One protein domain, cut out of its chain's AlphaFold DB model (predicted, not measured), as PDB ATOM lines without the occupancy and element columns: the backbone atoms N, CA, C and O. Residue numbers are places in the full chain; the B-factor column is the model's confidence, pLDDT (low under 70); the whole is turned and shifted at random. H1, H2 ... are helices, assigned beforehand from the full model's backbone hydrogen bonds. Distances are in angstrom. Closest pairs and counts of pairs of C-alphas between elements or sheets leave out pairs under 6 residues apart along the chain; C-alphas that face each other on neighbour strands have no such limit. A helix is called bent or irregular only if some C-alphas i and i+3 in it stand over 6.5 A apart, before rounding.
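What this domain is: This is residues 20 to 70 of the 172 residues of an uncharacterized protein of Actinobacteria bacterium (UniProt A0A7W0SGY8). What is the main shape? The long helix H3 makes one leg of an open, flat U, the shorter H1 makes the other leg, and the tiny H2 sits at the turn between them, with an empty gap between the legs. What is it made of? The printed part has 51 residues with three named helices, in the order H1, H2, H3, and no named strand; the class is all helix. How large is it? It is only just loose, close to extended, with a radius of gyration of the C-alphas of 14.5 A and spans of 43 by 26 by 10 A.

How they stand to each other: Does H3, residues 43 to 68, touch another helix? It touches no helix, but H2, residues 38 to 41, is close but not clearly touching; the closest C-alphas are those of Thr 40 and Leu 46, 7.1 A apart. Where is H1, residues 20 to 36? H1 and H2 touch only at the corner by their link, H1 with residues 33 to 34 alone, and the closest C-alphas are those of Ser 34 and Leu 41, 6.9 A apart. H1 and H3 are apart. What do the backbones show? Every O i to N i+4 pair in H1 is within hydrogen-bond range, and 20 of 22 in H3; H2 is too short for such a pair.

Where its parts are: Where does H3 run? It goes 36.3 A, from C-alpha 43 at (11.926, 208.664, 99.521) to C-alpha 68 at (12.172, 178.778, 78.880). It has a kink of 34 degrees near residue 50 and is irregular, but only just: C-alphas 48 and 51 are 6.9 A apart. Where does H1 begin? C-alpha 20 is at (-1.332, 185.472, 95.582), and H1 is 24.2 A long. How long is H2? Its four residues measure 5.6 A from first to last C-alpha.

The domain as a whole: How far does it reach? The two C-alphas farthest apart, those of Ile 35 and Thr 69, are 42.7 A apart. What stands free? Residues 20 to 29, which belong to H1, and residues 50 to 70, of which 50 to 68 belong to H3, stand free. Is it cut, and is it confident? The printed part has no cut, and the links H1 to H2 and H2 to H3 are tight. The mean pLDDT of the printed part is 90.1, and residue 70 is under 70.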
ATOM      1  N   LEU A  20      -0.716 184.865  94.406       87.62
ATOM      2  CA  LEU A  20      -1.332 185.472  95.582       87.62
ATOM      3  C   LEU A  20      -0.447 185.425  96.847       87.62
ATOM      4  O   LEU A  20      -0.342 186.459  97.505       87.62
ATOM      5  N   PRO A  21       0.269 184.324  97.165       90.31
ATOM      6  CA  PRO A  21       1.169 184.297  98.317       90.31
ATOM      7  C   PRO A  21       2.297 185.328  98.227       90.31
ATOM      8  O   PRO A  21       2.693 185.878  99.247       90.31
ATOM      9  N   VAL A  22       2.800 185.620  97.021       90.75
ATOM     10  CA  VAL A  22       3.882 186.597  96.810       90.75
ATOM     11  C   VAL A  22       3.379 188.012  97.080       90.75
ATOM     12  O   VAL A  22       4.033 188.765  97.794       90.75
ATOM     13  N   TYR A  23       2.195 188.359  96.569       91.50
ATOM     14  CA  TYR A  23       1.590 189.667  96.826       91.50
ATOM     15  C   TYR A  23       1.210 189.850  98.297       91.50
ATOM     16  O   TYR A  23       1.452 190.916  98.857       91.50
ATOM     17  N   ILE A  24       0.676 188.807  98.943       93.44
ATOM     18  CA  ILE A  24       0.376 188.829 100.381       93.44
ATOM     19  C   ILE A  24       1.662 188.998 101.193       93.44
ATOM     20  O   ILE A  24       1.704 189.837 102.088       93.44
ATOM     21  N   ALA A  25       2.720 188.246 100.876       93.56
ATOM     22  CA  ALA A  25       4.007 188.365 101.558       93.56
ATOM     23  C   ALA A  25       4.623 189.760 101.381       93.56
ATOM     24  O   ALA A  25       5.143 190.316 102.345       93.56
ATOM     25  N   LEU A  26       4.524 190.351 100.183       93.19
ATOM     26  CA  LEU A  26       4.989 191.713  99.919       93.19
ATOM     27  C   LEU A  26       4.192 192.748 100.726       93.19
ATOM     28  O   LEU A  26       4.788 193.614 101.359       93.19
ATOM     29  N   LEU A  27       2.860 192.643 100.739       94.44
ATOM     30  CA  LEU A  27       1.999 193.527 101.529       94.44
ATOM     31  C   LEU A  27       2.336 193.421 103.022       94.44
ATOM     32  O   LEU A  27       2.523 194.436 103.689       94.44
ATOM     33  N   LEU A  28       2.450 192.195 103.532       95.75
ATOM     34  CA  LEU A  28       2.787 191.927 104.927       95.75
ATOM     35  C   LEU A  28       4.158 192.511 105.275       95.75
ATOM     36  O   LEU A  28       4.286 193.182 106.297       95.75
ATOM     37  N   LEU A  29       5.157 192.329 104.407       93.69
ATOM     38  CA  LEU A  29       6.482 192.923 104.576       93.69
ATOM     39  C   LEU A  29       6.405 194.452 104.676       93.69
ATOM     40  O   LEU A  29       7.021 195.024 105.570       93.69
ATOM     41  N   VAL A  30       5.632 195.112 103.806       93.50
ATOM     42  CA  VAL A  30       5.466 196.577 103.822       93.50
ATOM     43  C   VAL A  30       4.785 197.054 105.107       93.50
ATOM     44  O   VAL A  30       5.217 198.050 105.682       93.50
ATOM     45  N   VAL A  31       3.761 196.345 105.590       94.94
ATOM     46  CA  VAL A  31       3.071 196.683 106.850       94.94
ATOM     47  C   VAL A  31       3.994 196.503 108.054       94.94
ATOM     48  O   VAL A  31       4.047 197.359 108.931       94.94
ATOM     49  N   VAL A  32       4.759 195.413 108.107       95.31
ATOM     50  CA  VAL A  32       5.727 195.200 109.192       95.31
ATOM     51  C   VAL A  32       6.828 196.265 109.142       95.31
ATOM     52  O   VAL A  32       7.169 196.845 110.174       95.31
ATOM     53  N   ALA A  33       7.337 196.577 107.947       92.00
ATOM     54  CA  ALA A  33       8.358 197.600 107.748       92.00
ATOM     55  C   ALA A  33       7.869 199.007 108.122       92.00
ATOM     56  O   ALA A  33       8.639 199.771 108.699       92.00
ATOM     57  N   SER A  34       6.606 199.354 107.860       92.56
ATOM     58  CA  SER A  34       6.070 200.673 108.222       92.56
ATOM     59  C   SER A  34       5.968 200.878 109.734       92.56
ATOM     60  O   SER A  34       6.167 201.996 110.206       92.56
ATOM     61  N   ILE A  35       5.712 199.808 110.492       94.81
ATOM     62  CA  ILE A  35       5.605 199.856 111.955       94.81
ATOM     63  C   ILE A  35       6.996 199.840 112.608       94.81
ATOM     64  O   ILE A  35       7.250 200.608 113.533       94.81
ATOM     65  N   TRP A  36       7.901 198.973 112.142       94.00
ATOM     66  CA  TRP A  36       9.193 198.743 112.803       94.00
ATOM     67  C   TRP A  36      10.313 199.648 112.276       94.00
ATOM     68  O   TRP A  36      11.243 199.967 113.012       94.00
ATOM     69  N   ALA A  37      10.252 200.057 111.008       89.38
ATOM     70  CA  ALA A  37      11.318 200.802 110.343       89.38
ATOM     71  C   ALA A  37      10.765 201.791 109.291       89.38
ATOM     72  O   ALA A  37      11.080 201.671 108.103       89.38
ATOM     73  N   PRO A  38       9.986 202.814 109.694       86.19
ATOM     74  CA  PRO A  38       9.315 203.734 108.766       86.19
ATOM     75  C   PRO A  38      10.281 204.506 107.852       86.19
ATOM     76  O   PRO A  38       9.928 204.853 106.727       86.19
ATOM     77  N   ALA A  39      11.530 204.713 108.285       89.50
ATOM     78  CA  ALA A  39      12.573 205.345 107.477       89.50
ATOM     79  C   ALA A  39      12.905 204.566 106.185       89.50
ATOM     80  O   ALA A  39      13.330 205.170 105.201       89.50
ATOM     81  N   THR A  40      12.671 203.247 106.156       86.25
ATOM     82  CA  THR A  40      12.920 202.396 104.975       86.25
ATOM     83  C   THR A  40      11.946 202.663 103.827       86.25
ATOM     84  O   THR A  40      12.297 202.464 102.667       86.25
ATOM     85  N   LEU A  41      10.750 203.173 104.137       86.81
ATOM     86  CA  LEU A  41       9.741 203.587 103.158       86.81
ATOM     87  C   LEU A  41       9.874 205.071 102.773       86.81
ATOM     88  O   LEU A  41       9.098 205.578 101.964       86.81
ATOM     89  N   GLY A  42      10.858 205.780 103.332       91.00
ATOM     90  CA  GLY A  42      11.153 207.163 102.971       91.00
ATOM     91  C   GLY A  42      11.719 207.286 101.552       91.00
ATOM     92  O   GLY A  42      12.402 206.394 101.049       91.00
ATOM     93  N   GLY A  43      11.500 208.437 100.909       90.88
ATOM     94  CA  GLY A  43      11.926 208.664  99.521       90.88
ATOM     95  C   GLY A  43      13.434 208.504  99.279       90.88
ATOM     96  O   GLY A  43      13.836 208.097  98.192       90.88
ATOM     97  N   VAL A  44      14.277 208.774 100.282       92.25
ATOM     98  CA  VAL A  44      15.736 208.577 100.192       92.25
ATOM     99  C   VAL A  44      16.089 207.089 100.144       92.25
ATOM    100  O   VAL A  44      16.824 206.668  99.254       92.25
ATOM    101  N   ALA A  45      15.524 206.284 101.048       91.00
ATOM    102  CA  ALA A  45      15.752 204.842 101.089       91.00
ATOM    103  C   ALA A  45      15.229 204.152  99.818       91.00
ATOM    104  O   ALA A  45      15.925 203.330  99.224       91.00
ATOM    105  N   LEU A  46      14.048 204.556  99.336       91.75
ATOM    106  CA  LEU A  46      13.482 204.031  98.092       91.75
ATOM    107  C   LEU A  46      14.342 204.374  96.871       91.75
ATOM    108  O   LEU A  46      14.569 203.509  96.030       91.75
ATOM    109  N   ARG A  47      14.872 205.601  96.777       94.25
ATOM    110  CA  ARG A  47      15.793 205.992  95.693       94.25
ATOM    111  C   ARG A  47      17.120 205.243  95.754       94.25
ATOM    112  O   ARG A  47      17.671 204.935  94.704       94.25
ATOM    113  N   ALA A  48      17.603 204.925  96.954       92.88
ATOM    114  CA  ALA A  48      18.800 204.112  97.129       92.88
ATOM    115  C   ALA A  48      18.574 202.651  96.696       92.88
ATOM    116  O   ALA A  48      19.466 202.055  96.100       92.88
ATOM    117  N   VAL A  49      17.384 202.078  96.939       93.31
ATOM    118  CA  VAL A  49      17.083 200.674  96.600       93.31
ATOM    119  C   VAL A  49      16.575 200.473  95.161       93.31
ATOM    120  O   VAL A  49      16.780 199.409  94.575       93.31
ATOM    121  N   ALA A  50      15.941 201.489  94.568       93.38
ATOM    122  CA  ALA A  50      15.388 201.458  93.213       93.38
ATOM    123  C   ALA A  50      16.355 200.937  92.126       93.38
ATOM    124  O   ALA A  50      15.935 200.071  91.353       93.38
ATOM    125  N   PRO A  51      17.630 201.378  92.044       93.50
ATOM    126  CA  PRO A  51      18.559 200.858  91.039       93.50
ATOM    127  C   PRO A  51      18.851 199.363  91.220       93.50
ATOM    128  O   PRO A  51      18.927 198.640  90.229       93.50
ATOM    129  N   TYR A  52      18.929 198.861  92.458       91.12
ATOM    130  CA  TYR A  52      19.076 197.421  92.706       91.12
ATOM    131  C   TYR A  52      17.856 196.647  92.200       91.12
ATOM    132  O   TYR A  52      18.008 195.620  91.538       91.12
ATOM    133  N   GLY A  53      16.650 197.167  92.445       92.19
ATOM    134  CA  GLY A  53      15.411 196.597  91.914       92.19
ATOM    135  C   GLY A  53      15.379 196.567  90.383       92.19
ATOM    136  O   GLY A  53      14.989 195.557  89.802       92.19
ATOM    137  N   ALA A  54      15.847 197.630  89.723       93.25
ATOM    138  CA  ALA A  54      15.936 197.692  88.265       93.25
ATOM    139  C   ALA A  54      16.910 196.643  87.700       93.25
ATOM    140  O   ALA A  54      16.555 195.915  86.771       93.25
ATOM    141  N   VAL A  55      18.101 196.508  88.295       91.25
ATOM    142  CA  VAL A  55      19.094 195.495  87.895       91.25
ATOM    143  C   VAL A  55      18.541 194.079  88.087       91.25
ATOM    144  O   VAL A  55      18.621 193.261  87.169       91.25
ATOM    145  N   LEU A  56      17.924 193.792  89.239       91.94
ATOM    146  CA  LEU A  56      17.289 192.496  89.507       91.94
ATOM    147  C   LEU A  56      16.111 192.221  88.563       91.94
ATOM    148  O   LEU A  56      15.929 191.082  88.137       91.94
ATOM    149  N   GLY A  57      15.341 193.247  88.196       92.19
ATOM    150  CA  GLY A  57      14.242 193.141  87.238       92.19
ATOM    151  C   GLY A  57      14.723 192.773  85.833       92.19
ATOM    152  O   GLY A  57      14.243 191.796  85.257       92.19
ATOM    153  N   ILE A  58      15.719 193.493  85.306       91.88
ATOM    154  CA  ILE A  58      16.334 193.192  83.999       91.88
ATOM    155  C   ILE A  58      16.909 191.772  83.997       91.88
ATOM    156  O   ILE A  58      16.711 191.002  83.055       91.88
ATOM    157  N   ALA A  59      17.575 191.391  85.081       90.12
ATOM    158  CA  ALA A  59      18.136 190.062  85.221       90.12
ATOM    159  C   ALA A  59      17.090 188.956  85.316       90.12
ATOM    160  O   ALA A  59      17.290 187.891  84.738       90.12
ATOM    161  N   ALA A  60      15.974 189.197  86.006       89.88
ATOM    162  CA  ALA A  60      14.859 188.261  86.074       89.88
ATOM    163  C   ALA A  60      14.236 188.035  84.688       89.88
ATOM    164  O   ALA A  60      13.935 186.894  84.337       89.88
ATOM    165  N   LEU A  61      14.116 189.088  83.870       91.06
ATOM    166  CA  LEU A  61      13.679 188.969  82.474       91.06
ATOM    167  C   LEU A  61      14.663 188.129  81.644       91.06
ATOM    168  O   LEU A  61      14.245 187.219  80.927       91.06
ATOM    169  N   GLY A  62      15.970 188.365  81.788       87.38
ATOM    170  CA  GLY A  62      17.002 187.548  81.139       87.38
ATOM    171  C   GLY A  62      16.981 186.086  81.600       87.38
ATOM    172  O   GLY A  62      17.049 185.164  80.788       87.38
ATOM    173  N   GLN A  63      16.804 185.854  82.900       87.69
ATOM    174  CA  GLN A  63      16.666 184.518  83.479       87.69
ATOM    175  C   GLN A  63      15.397 183.798  83.019       87.69
ATOM    176  O   GLN A  63      15.436 182.582  82.831       87.69
ATOM    177  N   MET A  64      14.301 184.511  82.749       88.19
ATOM    178  CA  MET A  64      13.096 183.915  82.168       88.19
ATOM    179  C   MET A  64      13.388 183.288  80.795       88.19
ATOM    180  O   MET A  64      12.958 182.161  80.545       88.19
ATOM    181  N   LEU A  65      14.174 183.952  79.937       83.81
ATOM    182  CA  LEU A  65      14.590 183.399  78.638       83.81
ATOM    183  C   LEU A  65      15.396 182.104  78.808       83.81
ATOM    184  O   LEU A  65      15.142 181.120  78.113       83.81
ATOM    185  N   VAL A  66      16.310 182.066  79.781       80.06
ATOM    186  CA  VAL A  66      17.109 180.868  80.085       80.06
ATOM    187  C   VAL A  66      16.228 179.725  80.600       80.06
ATOM    188  O   VAL A  66      16.351 178.588  80.136       80.06
ATOM    189  N   ILE A  67      15.286 180.019  81.497       81.31
ATOM    190  CA  ILE A  67      14.357 179.024  82.048       81.31
ATOM    191  C   ILE A  67      13.446 178.447  80.962       81.31
ATOM    192  O   ILE A  67      13.211 177.239  80.959       81.31
ATOM    193  N   MET A  68      12.991 179.260  80.002       81.94
ATOM    194  CA  MET A  68      12.172 178.778  78.880       81.94
ATOM    195  C   MET A  68      12.907 177.768  77.992       81.94
ATOM    196  O   MET A  68      12.280 176.850  77.473       81.94
ATOM    197  N   THR A  69      14.239 177.843  77.893       77.19
ATOM    198  CA  THR A  69      15.046 176.794  77.235       77.19
ATOM    199  C   THR A  69      15.168 175.505  78.069       77.19
ATOM    200  O   THR A  69      15.885 174.569  77.706       77.19
ATOM    201  N   GLY A  70      14.463 175.424  79.201       68.50
ATOM    202  CA  GLY A  70      14.389 174.266  80.087       68.50
ATOM    203  C   GLY A  70      15.545 174.184  81.078       68.50
ATOM    204  O   GLY A  70      15.941 173.075  81.443       68.50
TER     205      GLY A  70